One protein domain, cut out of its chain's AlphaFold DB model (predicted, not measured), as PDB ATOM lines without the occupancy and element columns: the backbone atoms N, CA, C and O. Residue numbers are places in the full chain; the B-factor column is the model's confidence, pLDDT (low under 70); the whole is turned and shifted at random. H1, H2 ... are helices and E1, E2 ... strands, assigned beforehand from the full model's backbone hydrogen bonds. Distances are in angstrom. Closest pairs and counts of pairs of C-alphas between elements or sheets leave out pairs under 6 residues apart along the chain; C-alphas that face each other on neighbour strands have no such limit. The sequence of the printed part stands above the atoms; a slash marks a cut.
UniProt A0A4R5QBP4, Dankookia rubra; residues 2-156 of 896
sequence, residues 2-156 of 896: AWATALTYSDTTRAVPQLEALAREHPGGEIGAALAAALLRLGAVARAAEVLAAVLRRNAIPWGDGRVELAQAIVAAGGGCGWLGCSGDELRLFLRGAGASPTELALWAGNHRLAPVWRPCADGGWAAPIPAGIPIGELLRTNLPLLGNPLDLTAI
ATOM      1  N   ALA A   2     188.540 210.580 133.110       32.06
ATOM      2  CA  ALA A   2     189.320 211.800 133.424       32.06
ATOM      3  C   ALA A   2     190.818 211.572 133.764       32.06
ATOM      4  O   ALA A   2     191.665 212.377 133.397       32.06
ATOM      5  N   TRP A   3     191.175 210.443 134.389       43.81
ATOM      6  CA  TRP A   3     192.573 210.112 134.729       43.81
ATOM      7  C   TRP A   3     193.376 209.518 133.556       43.81
ATOM      8  O   TRP A   3     194.599 209.631 133.515       43.81
ATOM      9  N   ALA A   4     192.695 208.942 132.559       42.75
ATOM     10  CA  ALA A   4     193.327 208.429 131.340       42.75
ATOM     11  C   ALA A   4     193.798 209.570 130.417       42.75
ATOM     12  O   ALA A   4     194.785 209.422 129.693       42.75
ATOM     13  N   THR A   5     193.142 210.732 130.493       37.78
ATOM     14  CA  THR A   5     193.519 211.952 129.766       37.78
ATOM     15  C   THR A   5     194.786 212.602 130.345       37.78
ATOM     16  O   THR A   5     195.615 213.105 129.594       37.78
ATOM     17  N   ALA A   6     195.012 212.508 131.664       38.31
ATOM     18  CA  ALA A   6     196.240 213.004 132.298       38.31
ATOM     19  C   ALA A   6     197.486 212.199 131.875       38.31
ATOM     20  O   ALA A   6     198.548 212.770 131.631       38.31
ATOM     21  N   LEU A   7     197.339 210.882 131.697       45.53
ATOM     22  CA  LEU A   7     198.419 209.995 131.245       45.53
ATOM     23  C   LEU A   7     198.670 210.045 129.729       45.53
ATOM     24  O   LEU A   7     199.643 209.460 129.265       45.53
ATOM     25  N   THR A   8     197.824 210.699 128.933       45.81
ATOM     26  CA  THR A   8     198.011 210.793 127.472       45.81
ATOM     27  C   THR A   8     198.634 212.114 127.014       45.81
ATOM     28  O   THR A   8     199.120 212.163 125.891       45.81
ATOM     29  N   TYR A   9     198.705 213.141 127.876       43.78
ATOM     30  CA  TYR A   9     199.157 214.489 127.487       43.78
ATOM     31  C   TYR A   9     200.136 215.188 128.457       43.78
ATOM     32  O   TYR A   9     200.416 216.371 128.276       43.78
ATOM     33  N   SER A  10     200.702 214.507 129.464       50.09
ATOM     34  CA  SER A  10     201.651 215.132 130.408       50.09
ATOM     35  C   SER A  10     202.848 214.245 130.783       50.09
ATOM     36  O   SER A  10     202.795 213.021 130.667       50.09
ATOM     37  N   ASP A  11     203.948 214.889 131.190       63.19
ATOM     38  CA  ASP A  11     205.209 214.283 131.643       63.19
ATOM     39  C   ASP A  11     204.957 213.228 132.737       63.19
ATOM     40  O   ASP A  11     204.680 213.558 133.894       63.19
ATOM     41  N   THR A  12     205.060 211.945 132.366       65.62
ATOM     42  CA  THR A  12     204.808 210.789 133.250       65.62
ATOM     43  C   THR A  12     205.649 210.864 134.537       65.62
ATOM     44  O   THR A  12     205.208 210.402 135.589       65.62
ATOM     45  N   THR A  13     206.812 211.523 134.495       68.06
ATOM     46  CA  THR A  13     207.713 211.739 135.640       68.06
ATOM     47  C   THR A  13     207.088 212.626 136.720       68.06
ATOM     48  O   THR A  13     207.290 212.392 137.908       68.06
ATOM     49  N   ARG A  14     206.284 213.625 136.329       67.44
ATOM     50  CA  ARG A  14     205.591 214.538 137.257       67.44
ATOM     51  C   ARG A  14     204.313 213.939 137.841       67.44
ATOM     52  O   ARG A  14     203.914 214.317 138.939       67.44
ATOM     53  N   ALA A  15     203.686 213.001 137.130       69.88
ATOM     54  CA  ALA A  15     202.440 212.370 137.559       69.88
ATOM     55  C   ALA A  15     202.648 211.325 138.670       69.88
ATOM     56  O   ALA A  15     201.784 211.174 139.532       69.88
ATOM     57  N   VAL A  16     203.787 210.618 138.684       82.19
ATOM     58  CA  VAL A  16     204.049 209.540 139.657       82.19
ATOM     59  C   VAL A  16     203.995 210.022 141.116       82.19
ATOM     60  O   VAL A  16     203.236 209.422 141.871       82.19
ATOM     61  N   PRO A  17     204.664 211.115 141.537       78.88
ATOM     62  CA  PRO A  17     204.582 211.587 142.925       78.88
ATOM     63  C   PRO A  17     203.161 211.977 143.365       78.88
ATOM     64  O   PRO A  17     202.778 211.753 144.514       78.88
ATOM     65  N   GLN A  18     202.362 212.530 142.449       76.81
ATOM     66  CA  GLN A  18     200.971 212.911 142.712       76.81
ATOM     67  C   GLN A  18     200.079 211.675 142.854       76.81
ATOM     68  O   GLN A  18     199.297 211.580 143.797       76.81
ATOM     69  N   LEU A  19     200.236 210.698 141.956       78.06
ATOM     70  CA  LEU A  19     199.537 209.417 142.024       78.06
ATOM     71  C   LEU A  19     199.959 208.602 143.256       78.06
ATOM     72  O   LEU A  19     199.123 207.918 143.835       78.06
ATOM     73  N   GLU A  20     201.213 208.700 143.702       82.69
ATOM     74  CA  GLU A  20     201.689 208.093 144.950       82.69
ATOM     75  C   GLU A  20     201.065 208.742 146.189       82.69
ATOM     76  O   GLU A  20     200.668 208.029 147.110       82.69
ATOM     77  N   ALA A  21     200.959 210.074 146.226       77.19
ATOM     78  CA  ALA A  21     200.269 210.780 147.305       77.19
ATOM     79  C   ALA A  21     198.788 210.383 147.365       77.19
ATOM     80  O   ALA A  21     198.303 209.953 148.410       77.19
ATOM     81  N   LEU A  22     198.114 210.393 146.214       71.94
ATOM     82  CA  LEU A  22     196.715 209.990 146.098       71.94
ATOM     83  C   LEU A  22     196.491 208.514 146.440       71.94
ATOM     84  O   LEU A  22     195.500 208.190 147.081       71.94
ATOM     85  N   ALA A  23     197.395 207.610 146.051       76.56
ATOM     86  CA  ALA A  23     197.289 206.190 146.387       76.56
ATOM     87  C   ALA A  23     197.509 205.920 147.887       76.56
ATOM     88  O   ALA A  23     196.944 204.958 148.413       76.56
ATOM     89  N   ARG A  24     198.300 206.757 148.583       78.00
ATOM     90  CA  ARG A  24     198.464 206.700 150.049       78.00
ATOM     91  C   ARG A  24     197.201 207.152 150.781       78.00
ATOM     92  O   ARG A  24     196.830 206.532 151.772       78.00
ATOM     93  N   GLU A  25     196.550 208.201 150.291       66.25
ATOM     94  CA  GLU A  25     195.330 208.762 150.891       66.25
ATOM     95  C   GLU A  25     194.073 207.953 150.529       66.25
ATOM     96  O   GLU A  25     193.176 207.763 151.351       66.25
ATOM     97  N   HIS A  26     194.029 207.411 149.309       70.31
ATOM     98  CA  HIS A  26     192.887 206.696 148.745       70.31
ATOM     99  C   HIS A  26     193.353 205.427 148.006       70.31
ATOM    100  O   HIS A  26     193.538 205.454 146.785       70.31
ATOM    101  N   PRO A  27     193.509 204.281 148.701       64.88
ATOM    102  CA  PRO A  27     194.026 203.031 148.127       64.88
ATOM    103  C   PRO A  27     192.999 202.295 147.234       64.88
ATOM    104  O   PRO A  27     192.754 201.097 147.387       64.88
ATOM    105  N   GLY A  28     192.359 203.019 146.314       68.44
ATOM    106  CA  GLY A  28     191.359 202.517 145.373       68.44
ATOM    107  C   GLY A  28     191.972 201.912 144.107       68.44
ATOM    108  O   GLY A  28     193.051 202.309 143.658       68.44
ATOM    109  N   GLY A  29     191.257 200.962 143.497       72.81
ATOM    110  CA  GLY A  29     191.758 200.202 142.349       72.81
ATOM    111  C   GLY A  29     192.081 201.026 141.096       72.81
ATOM    112  O   GLY A  29     192.982 200.649 140.352       72.81
ATOM    113  N   GLU A  30     191.404 202.153 140.863       78.62
ATOM    114  CA  GLU A  30     191.647 203.014 139.692       78.62
ATOM    115  C   GLU A  30     192.931 203.845 139.825       78.62
ATOM    116  O   GLU A  30     193.735 203.898 138.894       78.62
ATOM    117  N   ILE A  31     193.147 204.455 140.996       80.94
ATOM    118  CA  ILE A  31     194.325 205.290 141.285       80.94
ATOM    119  C   ILE A  31     195.584 204.416 141.307       80.94
ATOM    120  O   ILE A  31     196.589 204.754 140.682       80.94
ATOM    121  N   GLY A  32     195.511 203.247 141.954       83.75
ATOM    122  CA  GLY A  32     196.613 202.286 141.965       83.75
ATOM    123  C   GLY A  32     196.940 201.732 140.573       83.75
ATOM    124  O   GLY A  32     198.112 201.609 140.224       83.75
ATOM    125  N   ALA A  33     195.934 201.456 139.735       83.88
ATOM    126  CA  ALA A  33     196.165 201.029 138.354       83.88
ATOM    127  C   ALA A  33     196.802 202.135 137.494       83.88
ATOM    128  O   ALA A  33     197.713 201.854 136.714       83.88
ATOM    129  N   ALA A  34     196.382 203.393 137.666       81.25
ATOM    130  CA  ALA A  34     196.998 204.538 136.995       81.25
ATOM    131  C   ALA A  34     198.470 204.720 137.410       81.25
ATOM    132  O   ALA A  34     199.329 204.931 136.551       81.25
ATOM    133  N   LEU A  35     198.778 204.563 138.704       85.50
ATOM    134  CA  LEU A  35     200.147 204.585 139.223       85.50
ATOM    135  C   LEU A  35     200.993 203.436 138.650       85.50
ATOM    136  O   LEU A  35     202.108 203.671 138.189       85.50
ATOM    137  N   ALA A  36     200.465 202.209 138.618       84.56
ATOM    138  CA  ALA A  36     201.161 201.059 138.039       84.56
ATOM    139  C   ALA A  36     201.442 201.243 136.535       84.56
ATOM    140  O   ALA A  36     202.541 200.936 136.074       84.56
ATOM    141  N   ALA A  37     200.497 201.809 135.777       82.50
ATOM    142  CA  ALA A  37     200.691 202.137 134.365       82.50
ATOM    143  C   ALA A  37     201.763 203.219 134.151       82.50
ATOM    144  O   ALA A  37     202.595 203.090 133.252       82.50
ATOM    145  N   ALA A  38     201.776 204.264 134.984       81.94
ATOM    146  CA  ALA A  38     202.795 205.312 134.940       81.94
ATOM    147  C   ALA A  38     204.196 204.763 135.266       81.94
ATOM    148  O   ALA A  38     205.151 205.031 134.540       81.94
ATOM    149  N   LEU A  39     204.311 203.930 136.306       84.94
ATOM    150  CA  LEU A  39     205.566 203.281 136.696       84.94
ATOM    151  C   LEU A  39     206.087 202.325 135.614       84.94
ATOM    152  O   LEU A  39     207.285 202.327 135.333       84.94
ATOM    153  N   LEU A  40     205.203 201.553 134.967       84.56
ATOM    154  CA  LEU A  40     205.582 200.684 133.850       84.56
ATOM    155  C   LEU A  40     206.144 201.497 132.674       84.56
ATOM    156  O   LEU A  40     207.169 201.120 132.109       84.56
ATOM    157  N   ARG A  41     205.521 202.634 132.333       81.62
ATOM    158  CA  ARG A  41     206.001 203.533 131.268       81.62
ATOM    159  C   ARG A  41     207.363 204.160 131.568       81.62
ATOM    160  O   ARG A  41     208.120 204.407 130.638       81.62
ATOM    161  N   LEU A  42     207.684 204.382 132.842       84.25
ATOM    162  CA  LEU A  42     209.002 204.848 133.290       84.25
ATOM    163  C   LEU A  42     210.038 203.715 133.429       84.25
ATOM    164  O   LEU A  42     211.142 203.952 133.911       84.25
ATOM    165  N   GLY A  43     209.696 202.475 133.057       85.50
ATOM    166  CA  GLY A  43     210.589 201.319 133.175       85.50
ATOM    167  C   GLY A  43     210.760 200.785 134.604       85.50
ATOM    168  O   GLY A  43     211.538 199.859 134.823       85.50
ATOM    169  N   ALA A  44     210.015 201.302 135.588       89.44
ATOM    170  CA  ALA A  44     210.050 200.852 136.980       89.44
ATOM    171  C   ALA A  44     209.189 199.590 137.193       89.44
ATOM    172  O   ALA A  44     208.250 199.577 137.990       89.44
ATOM    173  N   VAL A  45     209.512 198.513 136.470       91.06
ATOM    174  CA  VAL A  45     208.688 197.295 136.355       91.06
ATOM    175  C   VAL A  45     208.412 196.621 137.705       91.06
ATOM    176  O   VAL A  45     207.273 196.251 137.977       91.06
ATOM    177  N   ALA A  46     209.418 196.504 138.577       90.25
ATOM    178  CA  ALA A  46     209.252 195.891 139.900       90.25
ATOM    179  C   ALA A  46     208.258 196.675 140.778       90.25
ATOM    180  O   ALA A  46     207.348 196.096 141.366       90.25
ATOM    181  N   ARG A  47     208.362 198.010 140.780       92.12
ATOM    182  CA  ARG A  47     207.445 198.891 141.519       92.12
ATOM    183  C   ARG A  47     206.035 198.861 140.929       92.12
ATOM    184  O   ARG A  47     205.057 198.852 141.669       92.12
ATOM    185  N   ALA A  48     205.920 198.813 139.602       88.31
ATOM    186  CA  ALA A  48     204.635 198.651 138.927       88.31
ATOM    187  C   ALA A  48     203.957 197.324 139.323       88.31
ATOM    188  O   ALA A  48     202.756 197.306 139.596       88.31
ATOM    189  N   ALA A  49     204.730 196.238 139.417       90.38
ATOM    190  CA  ALA A  49     204.259 194.931 139.867       90.38
ATOM    191  C   ALA A  49     203.797 194.937 141.332       90.38
ATOM    192  O   ALA A  49     202.735 194.391 141.624       90.38
ATOM    193  N   GLU A  50     204.529 195.590 142.237       91.81
ATOM    194  CA  GLU A  50     204.135 195.743 143.646       91.81
ATOM    195  C   GLU A  50     202.808 196.500 143.795       91.81
ATOM    196  O   GLU A  50     201.891 196.032 144.478       91.81
ATOM    197  N   VAL A  51     202.681 197.643 143.112       89.50
ATOM    198  CA  VAL A  51     201.465 198.467 143.145       89.50
ATOM    199  C   VAL A  51     200.282 197.697 142.563       89.50
ATOM    200  O   VAL A  51     199.218 197.635 143.185       89.50
ATOM    201  N   LEU A  52     200.455 197.055 141.403       89.12
ATOM    202  CA  LEU A  52     199.375 196.292 140.786       89.12
ATOM    203  C   LEU A  52     199.000 195.049 141.609       89.12
ATOM    204  O   LEU A  52     197.819 194.721 141.704       89.12
ATOM    205  N   ALA A  53     199.960 194.378 142.252       90.31
ATOM    206  CA  ALA A  53     199.671 193.256 143.143       90.31
ATOM    207  C   ALA A  53     198.811 193.689 144.342       90.31
ATOM    208  O   ALA A  53     197.879 192.974 144.714       90.31
ATOM    209  N   ALA A  54     199.069 194.871 144.913       89.38
ATOM    210  CA  ALA A  54     198.240 195.441 145.973       89.38
ATOM    211  C   ALA A  54     196.822 195.794 145.484       89.38
ATOM    212  O   ALA A  54     195.849 195.571 146.212       89.38
ATOM    213  N   VAL A  55     196.693 196.284 144.244       88.25
ATOM    214  CA  VAL A  55     195.393 196.545 143.603       88.25
ATOM    215  C   VAL A  55     194.612 195.246 143.412       88.25
ATOM    216  O   VAL A  55     193.495 195.143 143.918       88.25
ATOM    217  N   LEU A  56     195.205 194.247 142.750       89.56
ATOM    218  CA  LEU A  56     194.603 192.935 142.480       89.56
ATOM    219  C   LEU A  56     194.170 192.217 143.760       89.56
ATOM    220  O   LEU A  56     193.103 191.611 143.795       89.56
ATOM    221  N   ARG A  57     194.964 192.333 144.833       90.75
ATOM    222  CA  ARG A  57     194.663 191.727 146.135       90.75
ATOM    223  C   ARG A  57     193.313 192.166 146.698       90.75
ATOM    224  O   ARG A  57     192.672 191.369 147.372       90.75
ATOM    225  N   ARG A  58     192.901 193.420 146.479       89.25
ATOM    226  CA  ARG A  58     191.762 194.042 147.184       89.25
ATOM    227  C   ARG A  58     190.661 194.568 146.264       89.25
ATOM    228  O   ARG A  58     189.640 195.026 146.769       89.25
ATOM    229  N   ASN A  59     190.843 194.507 144.943       88.25
ATOM    230  CA  ASN A  59     189.897 195.039 143.962       88.25
ATOM    231  C   ASN A  59     189.576 194.010 142.870       88.25
ATOM    232  O   ASN A  59     190.437 193.260 142.417       88.25
ATOM    233  N   ALA A  60     188.329 194.022 142.417       85.31
ATOM    234  CA  ALA A  60     187.871 193.304 141.247       85.31
ATOM    235  C   ALA A  60     188.283 194.028 139.953       85.31
ATOM    236  O   ALA A  60     188.326 195.262 139.885       85.31
ATOM    237  N   ILE A  61     188.536 193.241 138.911       78.19
ATOM    238  CA  ILE A  61     188.875 193.705 137.565       78.19
ATOM    239  C   ILE A  61     187.860 193.113 136.580       78.19
ATOM    240  O   ILE A  61     187.877 191.900 136.368       78.19
ATOM    241  N   PRO A  62     186.969 193.926 135.988       70.69
ATOM    242  CA  PRO A  62     186.020 193.459 134.983       70.69
ATOM    243  C   PRO A  62     186.696 193.008 133.671       70.69
ATOM    244  O   PRO A  62     187.653 193.624 133.219       70.69
ATOM    245  N   TRP A  63     186.133 191.994 133.002       62.22
ATOM    246  CA  TRP A  63     185.606 192.168 131.636       62.22
ATOM    247  C   TRP A  63     186.159 193.286 130.737       62.22
ATOM    248  O   TRP A  63     185.454 194.280 130.611       62.22
ATOM    249  N   GLY A  64     187.293 193.110 130.041       60.78
ATOM    250  CA  GLY A  64     187.698 194.020 128.952       60.78
ATOM    251  C   GLY A  64     188.068 195.424 129.437       60.78
ATOM    252  O   GLY A  64     187.960 196.402 128.699       60.78
ATOM    253  N   ASP A  65     188.447 195.517 130.709       67.25
ATOM    254  CA  ASP A  65     189.008 196.700 131.338       67.25
ATOM    255  C   ASP A  65     190.521 196.753 131.089       67.25
ATOM    256  O   ASP A  65     191.199 195.750 131.307       67.25
ATOM    257  N   GLY A  66     191.044 197.942 130.756       70.38
ATOM    258  CA  GLY A  66     192.469 198.211 130.480       70.38
ATOM    259  C   GLY A  66     193.466 197.712 131.542       70.38
ATOM    260  O   GLY A  66     194.677 197.655 131.306       70.38
ATOM    261  N   ARG A  67     192.986 197.377 132.747       78.44
ATOM    262  CA  ARG A  67     193.772 196.768 133.826       78.44
ATOM    263  C   ARG A  67     194.196 195.326 133.534       78.44
ATOM    264  O   ARG A  67     195.210 194.898 134.086       78.44
ATOM    265  N   VAL A  68     193.472 194.588 132.690       79.56
ATOM    266  CA  VAL A  68     193.857 193.232 132.256       79.56
ATOM    267  C   VAL A  68     195.099 193.300 131.372       79.56
ATOM    268  O   VAL A  68     196.090 192.616 131.638       79.56
ATOM    269  N   GLU A  69     195.091 194.189 130.381       82.25
ATOM    270  CA  GLU A  69     196.219 194.443 129.488       82.25
ATOM    271  C   GLU A  69     197.412 194.994 130.271       82.25
ATOM    272  O   GLU A  69     198.545 194.574 130.045       82.25
ATOM    273  N   LEU A  70     197.172 195.874 131.252       83.94
ATOM    274  CA  LEU A  70     198.216 196.358 132.155       83.94
ATOM    275  C   LEU A  70     198.848 195.219 132.969       83.94
ATOM    276  O   LEU A  70     200.071 195.158 133.084       83.94
ATOM    277  N   ALA A  71     198.042 194.303 133.515       85.50
ATOM    278  CA  ALA A  71     198.544 193.154 134.263       85.50
ATOM    279  C   ALA A  71     199.395 192.231 133.390       85.50
ATOM    280  O   ALA A  71     200.495 191.848 133.788       85.50
ATOM    281  N   GLN A  72     198.931 191.931 132.176       85.75
ATOM    282  CA  GLN A  72     199.693 191.145 131.209       85.75
ATOM    283  C   GLN A  72     200.986 191.859 130.790       85.75
ATOM    284  O   GLN A  72     202.037 191.220 130.746       85.75
ATOM    285  N   ALA A  73     200.954 193.176 130.564       85.00
ATOM    286  CA  ALA A  73     202.128 193.970 130.209       85.00
ATOM    287  C   ALA A  73     203.178 194.006 131.334       85.00
ATOM    288  O   ALA A  73     204.367 193.839 131.067       85.00
ATOM    289  N   ILE A  74     202.759 194.151 132.597       87.88
ATOM    290  CA  ILE A  74     203.662 194.106 133.759       87.88
ATOM    291  C   ILE A  74     204.250 192.701 133.941       87.88
ATOM    292  O   ILE A  74     205.455 192.567 134.152       87.88
ATOM    293  N   VAL A  75     203.441 191.641 133.808       89.56
ATOM    294  CA  VAL A  75     203.924 190.247 133.859       89.56
ATOM    295  C   VAL A  75     204.912 189.962 132.723       89.56
ATOM    296  O   VAL A  75     205.937 189.310 132.945       89.56
ATOM    297  N   ALA A  76     204.643 190.469 131.515       87.00
ATOM    298  CA  ALA A  76     205.518 190.343 130.354       87.00
ATOM    299  C   ALA A  76     206.863 191.060 130.574       87.00
ATOM    300  O   ALA A  76     207.917 190.455 130.362       87.00
ATOM    301  N   ALA A  77     206.829 192.299 131.069       85.62
ATOM    302  CA  ALA A  77     208.017 193.105 131.338       85.62
ATOM    303  C   ALA A  77     208.848 192.586 132.527       85.62
ATOM    304  O   ALA A  77     210.070 192.675 132.505       85.62
ATOM    305  N   GLY A  78     208.198 192.044 133.564       84.38
ATOM    306  CA  GLY A  78     208.844 191.638 134.819       84.38
ATOM    307  C   GLY A  78     209.279 190.175 134.896       84.38
ATOM    308  O   GLY A  78     209.868 189.777 135.894       84.38
ATOM    309  N   GLY A  79     208.967 189.354 133.888       82.88
ATOM    310  CA  GLY A  79     209.317 187.925 133.908       82.88
ATOM    311  C   GLY A  79     208.459 187.061 134.844       82.88
ATOM    312  O   GLY A  79     208.837 185.930 135.128       82.88
ATOM    313  N   GLY A  80     207.325 187.569 135.341       82.12
ATOM    314  CA  GLY A  80     206.486 186.865 136.320       82.12
ATOM    315  C   GLY A  80     205.742 185.646 135.752       82.12
ATOM    316  O   GLY A  80     205.500 185.551 134.548       82.12
ATOM    317  N   CYS A  81     205.324 184.731 136.635       85.81
ATOM    318  CA  CYS A  81     204.606 183.501 136.268       85.81
ATOM    319  C   CYS A  81     203.172 183.749 135.770       85.81
ATOM    320  O   CYS A  81     202.602 182.899 135.087       85.81
ATOM    321  N   GLY A  82     202.573 184.889 136.122       90.44
ATOM    322  CA  GLY A  82     201.173 185.179 135.834       90.44
ATOM    323  C   GLY A  82     200.530 186.143 136.829       90.44
ATOM    324  O   GLY A  82     201.205 186.704 137.696       90.44
ATOM    325  N   TRP A  83     199.215 186.310 136.728       91.44
ATOM    326  CA  TRP A  83     198.415 187.082 137.682       91.44
ATOM    327  C   TRP A  83     197.108 186.363 138.021       91.44
ATOM    328  O   TRP A  83     196.566 185.616 137.204       91.44
ATOM    329  N   LEU A  84     196.626 186.587 139.242       91.25
ATOM    330  CA  LEU A  84     195.357 186.100 139.761       91.25
ATOM    331  C   LEU A  84     194.529 187.298 140.240       91.25
ATOM    332  O   LEU A  84     195.019 188.149 140.980       91.25
ATOM    333  N   GLY A  85     193.269 187.359 139.832       90.06
ATOM    334  CA  GLY A  85     192.327 188.404 140.217       90.06
ATOM    335  C   GLY A  85     190.906 187.874 140.354       90.06
ATOM    336  O   GLY A  85     190.650 186.671 140.269       90.06
ATOM    337  N   CYS A  86     189.967 188.792 140.554       87.69
ATOM    338  CA  CYS A  86     188.551 188.492 140.724       87.69
ATOM    339  C   CYS A  86     187.711 189.391 139.813       87.69
ATOM    340  O   CYS A  86     187.989 190.581 139.700       87.69
ATOM    341  N   SER A  87     186.659 188.852 139.203       83.88
ATOM    342  CA  SER A  87     185.655 189.612 138.451       83.88
ATOM    343  C   SER A  87     184.269 189.107 138.830       83.88
ATOM    344  O   SER A  87     183.860 188.032 138.391       83.88
ATOM    345  N   GLY A  88     183.535 189.871 139.641       78.50
ATOM    346  CA  GLY A  88     182.248 189.420 140.177       78.50
ATOM    347  C   GLY A  88     182.416 188.152 141.018       78.50
ATOM    348  O   GLY A  88     183.129 188.171 142.017       78.50
ATOM    349  N   ASP A  89     181.787 187.058 140.590       79.00
ATOM    350  CA  ASP A  89     181.828 185.758 141.274       79.00
ATOM    351  C   ASP A  89     182.836 184.767 140.665       79.00
ATOM    352  O   ASP A  89     182.787 183.566 140.941       79.00
ATOM    353  N   GLU A  90     183.770 185.256 139.846       87.25
ATOM    354  CA  GLU A  90     184.755 184.423 139.157       87.25
ATOM    355  C   GLU A  90     186.191 184.838 139.459       87.25
ATOM    356  O   GLU A  90     186.539 186.020 139.453       87.25
ATOM    357  N   LEU A  91     187.042 183.835 139.654       89.06
ATOM    358  CA  LEU A  91     188.486 183.974 139.626       89.06
ATOM    359  C   LEU A  91     188.960 184.149 138.188       89.06
ATOM    360  O   LEU A  91     188.456 183.513 137.257       89.06
ATOM    361  N   ARG A  92     189.965 185.003 138.039       88.50
ATOM    362  CA  ARG A  92     190.636 185.324 136.784       88.50
ATOM    363  C   ARG A  92     192.093 184.948 136.921       88.50
ATOM    364  O   ARG A  92     192.735 185.389 137.868       88.50
ATOM    365  N   LEU A  93     192.596 184.142 135.999       89.50
ATOM    366  CA  LEU A  93     193.965 183.658 136.018       89.50
ATOM    367  C   LEU A  93     194.592 183.835 134.645       89.50
ATOM    368  O   LEU A  93     194.036 183.416 133.638       89.50
ATOM    369  N   PHE A  94     195.799 184.368 134.621       89.44
ATOM    370  CA  PHE A  94     196.660 184.322 133.452       89.44
ATOM    371  C   PHE A  94     197.983 183.691 133.859       89.44
ATOM    372  O   PHE A  94     198.556 184.093 134.872       89.44
ATOM    373  N   LEU A  95     198.466 182.725 133.079       87.12
ATOM    374  CA  LEU A  95     199.760 182.075 133.274       87.12
ATOM    375  C   LEU A  95     200.625 182.314 132.038       87.12
ATOM    376  O   LEU A  95     200.161 182.167 130.909       87.12
ATOM    377  N   ARG A  96     201.885 182.693 132.248       82.19
ATOM    378  CA  ARG A  96     202.823 182.988 131.163       82.19
ATOM    379  C   ARG A  96     203.576 181.717 130.751       82.19
ATOM    380  O   ARG A  96     204.245 181.114 131.582       82.19
ATOM    381  N   GLY A  97     203.529 181.361 129.464       72.44
ATOM    382  CA  GLY A  97     204.288 180.244 128.877       72.44
ATOM    383  C   GLY A  97     203.477 179.447 127.850       72.44
ATOM    384  O   GLY A  97     202.262 179.315 127.985       72.44
ATOM    385  N   ALA A  98     204.128 178.925 126.806       54.84
ATOM    386  CA  ALA A  98     203.460 178.094 125.801       54.84
ATOM    387  C   ALA A  98     202.960 176.787 126.447       54.84
ATOM    388  O   ALA A  98     203.755 176.029 126.992       54.84
ATOM    389  N   GLY A  99     201.645 176.542 126.411       59.22
ATOM    390  CA  GLY A  99     201.023 175.361 127.029       59.22
ATOM    391  C   GLY A  99     200.745 175.474 128.535       59.22
ATOM    392  O   GLY A  99     200.402 174.469 129.153       59.22
ATOM    393  N   ALA A 100     200.866 176.666 129.135       68.88
ATOM    394  CA  ALA A 100     200.597 176.869 130.557       68.88
ATOM    395  C   ALA A 100     199.125 176.559 130.907       68.88
ATOM    396  O   ALA A 100     198.204 177.298 130.552       68.88
ATOM    397  N   SER A 101     198.924 175.451 131.621       76.69
ATOM    398  CA  SER A 101     197.626 174.964 132.091       76.69
ATOM    399  C   SER A 101     197.501 175.163 133.607       76.69
ATOM    400  O   SER A 101     198.473 174.968 134.338       76.69
ATOM    401  N   PRO A 102     196.307 175.491 134.127       81.12
ATOM    402  CA  PRO A 102     196.077 175.664 135.558       81.12
ATOM    403  C   PRO A 102     196.071 174.344 136.344       81.12
ATOM    404  O   PRO A 102     195.850 174.358 137.551       81.12
ATOM    405  N   THR A 103     196.328 173.205 135.694       78.12
ATOM    406  CA  THR A 103     196.424 171.878 136.325       78.12
ATOM    407  C   THR A 103     197.479 171.796 137.434       78.12
ATOM    408  O   THR A 103     197.322 171.000 138.354       78.12
ATOM    409  N   GLU A 104     198.518 172.634 137.390       70.94
ATOM    410  CA  GLU A 104     199.576 172.704 138.416       70.94
ATOM    411  C   GLU A 104     199.337 173.798 139.477       70.94
ATOM    412  O   GLU A 104     200.058 173.884 140.479       70.94
ATOM    413  N   LEU A 105     198.308 174.634 139.290       82.81
ATOM    414  CA  LEU A 105     197.946 175.677 140.240       82.81
ATOM    415  C   LEU A 105     197.165 175.062 141.401       82.81
ATOM    416  O   LEU A 105     196.030 174.609 141.255       82.81
ATOM    417  N   ALA A 106     197.753 175.111 142.586       85.12
ATOM    418  CA  ALA A 106     197.046 174.818 143.814       85.12
ATOM    419  C   ALA A 106     196.610 176.134 144.468       85.12
ATOM    420  O   ALA A 106     197.389 177.081 144.593       85.12
ATOM    421  N   LEU A 107     195.333 176.190 144.841       87.69
ATOM    422  CA  LEU A 107     194.697 177.326 145.496       87.69
ATOM    423  C   LEU A 107     194.294 176.900 146.909       87.69
ATOM    424  O   LEU A 107     193.769 175.804 147.087       87.69
ATOM    425  N   TRP A 108     194.511 177.751 147.905       88.12
ATOM    426  CA  TRP A 108     194.155 177.479 149.299       88.12
ATOM    427  C   TRP A 108     193.387 178.637 149.921       88.12
ATOM    428  O   TRP A 108     193.696 179.794 149.649       88.12
ATOM    429  N   ALA A 109     192.434 178.316 150.794       85.81
ATOM    430  CA  ALA A 109     191.847 179.232 151.769       85.81
ATOM    431  C   ALA A 109     192.171 178.695 153.171       85.81
ATOM    432  O   ALA A 109     191.724 177.599 153.525       85.81
ATOM    433  N   GLY A 110     192.991 179.408 153.942       82.12
ATOM    434  CA  GLY A 110     193.578 178.860 155.166       82.12
ATOM    435  C   GLY A 110     194.311 177.540 154.885       82.12
ATOM    436  O   GLY A 110     195.182 177.480 154.016       82.12
ATOM    437  N   ASN A 111     193.910 176.464 155.569       81.12
ATOM    438  CA  ASN A 111     194.460 175.112 155.377       81.12
ATOM    439  C   ASN A 111     193.678 174.259 154.358       81.12
ATOM    440  O   ASN A 111     194.034 173.106 154.111       81.12
ATOM    441  N   HIS A 112     192.613 174.793 153.755       83.44
ATOM    442  CA  HIS A 112     191.757 174.052 152.832       83.44
ATOM    443  C   HIS A 112     192.217 174.245 151.387       83.44
ATOM    444  O   HIS A 112     192.207 175.361 150.867       83.44
ATOM    445  N   ARG A 113     192.598 173.149 150.721       86.06
ATOM    446  CA  ARG A 113     192.927 173.158 149.291       86.06
ATOM    447  C   ARG A 113     191.646 173.221 148.460       86.06
ATOM    448  O   ARG A 113     190.732 172.426 148.652       86.06
ATOM    449  N   LEU A 114     191.610 174.153 147.518       85.31
ATOM    450  CA  LEU A 114     190.519 174.387 146.584       85.31
ATOM    451  C   LEU A 114     190.889 173.830 145.204       85.31
ATOM    452  O   LEU A 114     192.030 173.961 144.758       85.31
ATOM    453  N   ALA A 115     189.908 173.243 144.517       81.88
ATOM    454  CA  ALA A 115     190.050 172.694 143.166       81.88
ATOM    455  C   ALA A 115     189.059 173.373 142.196       81.88
ATOM    456  O   ALA A 115     188.039 172.783 141.839       81.88
ATOM    457  N   PRO A 116     189.298 174.642 141.819       83.44
ATOM    458  CA  PRO A 116     188.454 175.337 140.854       83.44
ATOM    459  C   PRO A 116     188.518 174.675 139.469       83.44
ATOM    460  O   PRO A 116     189.593 174.318 138.987       83.44
ATOM    461  N   VAL A 117     187.362 174.543 138.814       87.50
ATOM    462  CA  VAL A 117     187.275 174.061 137.428       87.50
ATOM    463  C   VAL A 117     187.524 175.237 136.493       87.50
ATOM    464  O   VAL A 117     186.669 176.111 136.330       87.50
ATOM    465  N   TRP A 118     188.718 175.266 135.910       89.44
ATOM    466  CA  TRP A 118     189.140 176.333 135.015       89.44
ATOM    467  C   TRP A 118     188.629 176.126 133.596       89.44
ATOM    468  O   TRP A 118     188.672 175.020 133.058       89.44
ATOM    469  N   ARG A 119     188.202 177.218 132.967       90.44
ATOM    470  CA  ARG A 119     187.803 177.263 131.561       90.44
ATOM    471  C   ARG A 119     188.631 178.301 130.800       90.44
ATOM    472  O   ARG A 119     188.848 179.392 131.342       90.44
ATOM    473  N   PRO A 120     189.098 177.986 129.581       87.44
ATOM    474  CA  PRO A 120     189.887 178.916 128.784       87.44
ATOM    475  C   PRO A 120     189.044 180.125 128.362       87.44
ATOM    476  O   PRO A 120     187.828 180.027 128.174       87.44
ATOM    477  N   CYS A 121     189.697 181.275 128.243       81.62
ATOM    478  CA  CYS A 121     189.110 182.559 127.877       81.62
ATOM    479  C   CYS A 121     189.700 183.071 126.552       81.62
ATOM    480  O   CYS A 121     190.814 182.710 126.175       81.62
ATOM    481  N   ALA A 122     188.954 183.919 125.836       76.81
ATOM    482  CA  ALA A 122     189.362 184.440 124.523       76.81
ATOM    483  C   ALA A 122     190.605 185.355 124.571       76.81
ATOM    484  O   ALA A 122     191.266 185.547 123.557       76.81
ATOM    485  N   ASP A 123     190.936 185.886 125.748       71.06
ATOM    486  CA  ASP A 123     192.109 186.720 126.041       71.06
ATOM    487  C   ASP A 123     193.377 185.900 126.370       71.06
ATOM    488  O   ASP A 123     194.379 186.450 126.831       71.06
ATOM    489  N   GLY A 124     193.331 184.576 126.174       78.69
ATOM    490  CA  GLY A 124     194.423 183.654 126.498       78.69
ATOM    491  C   GLY A 124     194.548 183.322 127.990       78.69
ATOM    492  O   GLY A 124     195.486 182.627 128.379       78.69
ATOM    493  N   GLY A 125     193.627 183.806 128.832       85.62
ATOM    494  CA  GLY A 125     193.553 183.485 130.255       85.62
ATOM    495  C   GLY A 125     192.611 182.323 130.584       85.62
ATOM    496  O   GLY A 125     192.089 181.617 129.720       85.62
ATOM    497  N   TRP A 126     192.358 182.155 131.878       89.31
ATOM    498  CA  TRP A 126     191.478 181.151 132.459       89.31
ATOM    499  C   TRP A 126     190.509 181.803 133.446       89.31
ATOM    500  O   TRP A 126     190.857 182.731 134.180       89.31
ATOM    501  N   ALA A 127     189.289 181.279 133.499       88.94
ATOM    502  CA  ALA A 127     188.279 181.661 134.475       88.94
ATOM    503  C   ALA A 127     187.853 180.456 135.294       88.94
ATOM    504  O   ALA A 127     187.775 179.353 134.763       88.94
ATOM    505  N   ALA A 128     187.494 180.667 136.550       89.62
ATOM    506  CA  ALA A 128     186.788 179.659 137.327       89.62
ATOM    507  C   ALA A 128     185.785 180.333 138.264       89.62
ATOM    508  O   ALA A 128     186.077 181.415 138.773       89.62
ATOM    509  N   PRO A 129     184.622 179.724 138.541       88.12
ATOM    510  CA  PRO A 129     183.762 180.185 139.623       88.12
ATOM    511  C   PRO A 129     184.532 180.191 140.948       88.12
ATOM    512  O   PRO A 129     185.318 179.278 141.213       88.12
ATOM    513  N   ILE A 130     184.300 181.197 141.791       85.06
ATOM    514  CA  ILE A 130     184.853 181.202 143.149       85.06
ATOM    515  C   ILE A 130     184.230 180.028 143.922       85.06
ATOM    516  O   ILE A 130     183.001 179.972 144.026       85.06
ATOM    517  N   PRO A 131     185.034 179.098 144.476       80.31
ATOM    518  CA  PRO A 131     184.508 177.972 145.240       80.31
ATOM    519  C   PRO A 131     183.623 178.431 146.406       80.31
ATOM    520  O   PRO A 131     183.966 179.362 147.139       80.31
ATOM    521  N   ALA A 132     182.473 177.782 146.582       73.19
ATOM    522  CA  ALA A 132     181.578 178.062 147.698       73.19
ATOM    523  C   ALA A 132     182.193 177.607 149.037       73.19
ATOM    524  O   ALA A 132     183.009 176.689 149.073       73.19
ATOM    525  N   GLY A 133     181.777 178.225 150.147       69.38
ATOM    526  CA  GLY A 133     182.174 177.796 151.496       69.38
ATOM    527  C   GLY A 133     183.537 178.298 151.990       69.38
ATOM    528  O   GLY A 133     183.997 177.838 153.028       69.38
ATOM    529  N   ILE A 134     184.173 179.247 151.292       75.00
ATOM    530  CA  ILE A 134     185.378 179.933 151.787       75.00
ATOM    531  C   ILE A 134     184.999 180.803 153.004       75.00
ATOM    532  O   ILE A 134     184.120 181.661 152.863       75.00
ATOM    533  N   PRO A 135     185.628 180.623 154.183       68.62
ATOM    534  CA  PRO A 135     185.341 181.444 155.358       68.62
ATOM    535  C   PRO A 135     185.648 182.931 155.129       68.62
ATOM    536  O   PRO A 135     186.634 183.292 154.486       68.62
ATOM    537  N   ILE A 136     184.811 183.811 155.685       68.25
ATOM    538  CA  ILE A 136     185.033 185.263 155.647       68.25
ATOM    539  C   ILE A 136     186.316 185.592 156.422       68.25
ATOM    540  O   ILE A 136     186.497 185.134 157.545       68.25
ATOM    541  N   GLY A 137     187.181 186.419 155.836       68.56
ATOM    542  CA  GLY A 137     188.473 186.812 156.403       68.56
ATOM    543  C   GLY A 137     189.661 185.958 155.948       68.56
ATOM    544  O   GLY A 137     190.798 186.370 156.161       68.56
ATOM    545  N   GLU A 138     189.429 184.823 155.281       81.50
ATOM    546  CA  GLU A 138     190.509 184.001 154.727       81.50
ATOM    547  C   GLU A 138     191.050 184.574 153.413       81.50
ATOM    548  O   GLU A 138     190.300 184.986 152.522       81.50
ATOM    549  N   LEU A 139     192.378 184.567 153.283       86.94
ATOM    550  CA  LEU A 139     193.063 184.977 152.061       86.94
ATOM    551  C   LEU A 139     193.236 183.779 151.127       86.94
ATOM    552  O   LEU A 139     193.705 182.720 151.549       86.94
ATOM    553  N   LEU A 140     192.935 183.969 149.845       87.69
ATOM    554  CA  LEU A 140     193.177 182.966 148.817       87.69
ATOM    555  C   LEU A 140     194.639 182.982 148.385       87.69
ATOM    556  O   LEU A 140     195.117 183.975 147.838       87.69
ATOM    557  N   ARG A 141     195.341 181.873 148.617       90.00
ATOM    558  CA  ARG A 141     196.774 181.734 148.345       90.00
ATOM    559  C   ARG A 141     197.033 180.758 147.215       90.00
ATOM    560  O   ARG A 141     196.360 179.734 147.127       90.00
ATOM    561  N   THR A 142     198.050 181.030 146.408       88.94
ATOM    562  CA  THR A 142     198.549 180.102 145.387       88.94
ATOM    563  C   THR A 142     199.972 179.646 145.677       88.94
ATOM    564  O   THR A 142     200.734 180.360 146.328       88.94
ATOM    565  N   ASN A 143     200.343 178.474 145.156       86.00
ATOM    566  CA  ASN A 143     201.716 177.945 145.190       86.00
ATOM    567  C   ASN A 143     202.629 178.683 144.212       86.00
ATOM    568  O   ASN A 143     203.841 178.704 144.395       86.00
ATOM    569  N   LEU A 144     202.041 179.284 143.180       86.00
ATOM    570  CA  LEU A 144     202.751 180.122 142.230       86.00
ATOM    571  C   LEU A 144     202.790 181.582 142.716       86.00
ATOM    572  O   LEU A 144     201.800 182.067 143.280       86.00
ATOM    573  N   PRO A 145     203.894 182.313 142.482       86.31
ATOM    574  CA  PRO A 145     204.031 183.724 142.841       86.31
ATOM    575  C   PRO A 145     203.317 184.622 141.813       86.31
ATOM    576  O   PRO A 145     203.943 185.353 141.049       86.31
ATOM    577  N   LEU A 146     201.989 184.528 141.754       90.88
ATOM    578  CA  LEU A 146     201.157 185.315 140.842       90.88
ATOM    579  C   LEU A 146     200.957 186.743 141.373       90.88
ATOM    580  O   LEU A 146     200.787 186.939 142.579       90.88
ATOM    581  N   LEU A 147     200.896 187.746 140.488       88.81
ATOM    582  CA  LEU A 147     200.440 189.084 140.890       88.81
ATOM    583  C   LEU A 147     199.009 188.987 141.430       88.81
ATOM    584  O   LEU A 147     198.171 188.324 140.829       88.81
ATOM    585  N   GLY A 148     198.743 189.628 142.569       84.88
ATOM    586  CA  GLY A 148     197.474 189.490 143.289       84.88
ATOM    587  C   GLY A 148     197.445 188.354 144.315       84.88
ATOM    588  O   GLY A 148     196.496 188.285 145.085       84.88
ATOM    589  N   ASN A 149     198.486 187.513 144.404       89.00
ATOM    590  CA  ASN A 149     198.630 186.529 145.480       89.00
ATOM    591  C   ASN A 149     199.132 187.201 146.789       89.00
ATOM    592  O   ASN A 149     200.095 187.977 146.768       89.00
ATOM    593  N   PRO A 150     198.528 186.923 147.957       91.50
ATOM    594  CA  PRO A 150     197.218 186.301 148.119       91.50
ATOM    595  C   PRO A 150     196.077 187.288 147.843       91.50
ATOM    596  O   PRO A 150     196.256 188.488 148.058       91.50
ATOM    597  N   LEU A 151     194.922 186.780 147.402       90.38
ATOM    598  CA  LEU A 151     193.707 187.565 147.166       90.38
ATOM    599  C   LEU A 151     192.887 187.703 148.454       90.38
ATOM    600  O   LEU A 151     192.638 186.721 149.153       90.38
ATOM    601  N   ASP A 152     192.401 188.910 148.725       89.50
ATOM    602  CA  ASP A 152     191.504 189.221 149.834       89.50
ATOM    603  C   ASP A 152     190.069 189.366 149.318       89.50
ATOM    604  O   ASP A 152     189.583 190.460 149.012       89.50
ATOM    605  N   LEU A 153     189.367 188.232 149.223       84.69
ATOM    606  CA  LEU A 153     187.966 188.216 148.800       84.69
ATOM    607  C   LEU A 153     187.056 189.014 149.744       84.69
ATOM    608  O   LEU A 153     186.015 189.500 149.305       84.69
ATOM    609  N   THR A 154     187.441 189.176 151.015       82.69
ATOM    610  CA  THR A 154     186.665 189.940 152.000       82.69
ATOM    611  C   THR A 154     186.754 191.430 151.707       82.69
ATOM    612  O   THR A 154     185.731 192.111 151.689       82.69
ATOM    613  N   ALA A 155     187.951 191.939 151.406       83.06
ATOM    614  CA  ALA A 155     188.131 193.319 150.963       83.06
ATOM    615  C   ALA A 155     187.447 193.586 149.613       83.06
ATOM    616  O   ALA A 155     186.800 194.621 149.463       83.06
ATOM    617  N   ILE A 156     187.536 192.643 148.665       85.38
ATOM    618  CA  ILE A 156     186.920 192.771 147.335       85.38
ATOM    619  C   ILE A 156     185.389 192.821 147.427       85.38
ATOM    620  O   ILE A 156     184.756 193.615 146.728       85.38
TER     621      ILE A 156
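Overview. This is residues 2 to 156 of the 896 residues of a protein of Dankookia rubra (UniProt A0A4R5QBP4). A small antiparallel sheet, E1, E2 and E5, has H5 packed over one face, and from H5 the helices H4, H3, H2 and H1 carry on to one end of the domain, while a second small sheet, E4, E3 and E6, makes the other end. The result is a helical half and a strand half joined where H5 and H4 meet E1, with long links from E2 to E3 and from E4 to E5, and with the short H6 next to residues 57 to 58 of H4. The printed part has 155 residues, with five named helices, then six named strands, then a sixth helix, H6; the sheets run E1, E2, E5 and E4, E3, E6, both antiparallel throughout. The class is mixed, helices and strands, and the whole is compact, with a radius of gyration of the C-alphas of 15.6 A and spans of 46 by 35 by 24 A.

Arrangement. In the first sheet the hairpin of E1, residues 82 to 87, and E2, residues 90 to 95, is antiparallel, with N 85 and O 92 within hydrogen-bond range at 2.8 A. E5, residues 126 to 129, is the antiparallel neighbour of E2, with N 91 and O 128 at 2.8 A. Residues 119 to 120 pair with residues 126 to 127 of E5, antiparallel. H5, residues 67 to 78, is on this sheet at a height of 8.8 A, two layers with the helix on one face; it lies over E1 and runs along the strands, at 11 degrees to E1 on the local plane. The closest C-alphas of H5 and E1 are those of Val 75 and Gly 82, 6.1 A apart. H4, residues 45 to 58, only grazes the sheet with its residues 52 to 58. H4 and H5 form a helical hairpin and touch, the C-alphas of Val 45 and Gly 78 being closest at 5.9 A, at a steep tilt of 39 degrees, opposite ways. H3, residues 29 to 41, touches H4 at Ala 36 and Ala 48, C-alphas 4.3 A apart, at a shallow tilt of 14 degrees, opposite ways. H3, H4 and H5 make an up-and-down bundle, each helix running against the one before it. H2, residues 12 to 25, touches H3 at Leu 19 and Leu 35, C-alphas 5.6 A apart, at a shallow tilt of 28 degrees, opposite ways. H1, residues 2 to 9, only just touches H3, whose residues 34 to 38 alone take part, with 3 pairs of C-alphas within 8 A; the closest are those of Leu 7 and Ala 38, 7.4 A apart. H6, residues 153 to 156, touches residues 57 to 58 of H4, the C-alphas of Arg 58 and Ile 156 being closest at 5.0 A. In the second sheet E3, residues 107 to 109, is the inner strand. E4, residues 112 to 114, forms a hairpin with E3, with N 114 and O 107 within hydrogen-bond range at 2.8 A. E6, residues 140 to 142, is the other antiparallel neighbour of E3, with N 108 and O 141 at 2.8 A. E2 and E3 are apart, and so are E5 and E6. Every O i to N i+4 pair is within hydrogen-bond range in H3 and H5, against 8 of 10 in H2, 9 of 10 in H4 and 1 of 4 in H1, where 2 of 5 O i to N i+3 pairs are in range; H6 is too short for an O i to N i+4 pair.

Along the chain. E1 and E2 each measure 16.3 A from first to last C-alpha, and E1 begins at C-alpha 82, (201.173, 185.179, 135.834). H4 measures 20.4 A, H2 20.1 A, H3 18.4 A and H5 16.0 A. H1 begins at C-alpha 2, (189.320, 211.800, 133.424), and H6 ends at C-alpha 156, (186.920, 192.771, 147.335).

Size, cuts and confidence. The C-alphas of Tyr 9 and Asn 111 are the two farthest apart, at 48.5 A. The printed part has no cut. The links E2 to E3 and E4 to E5 are long, with 11 residues each. The mean pLDDT of the printed part is 79.7; 27 residues are under 70, among them residues 2 to 15, and H1 has a mean of 41.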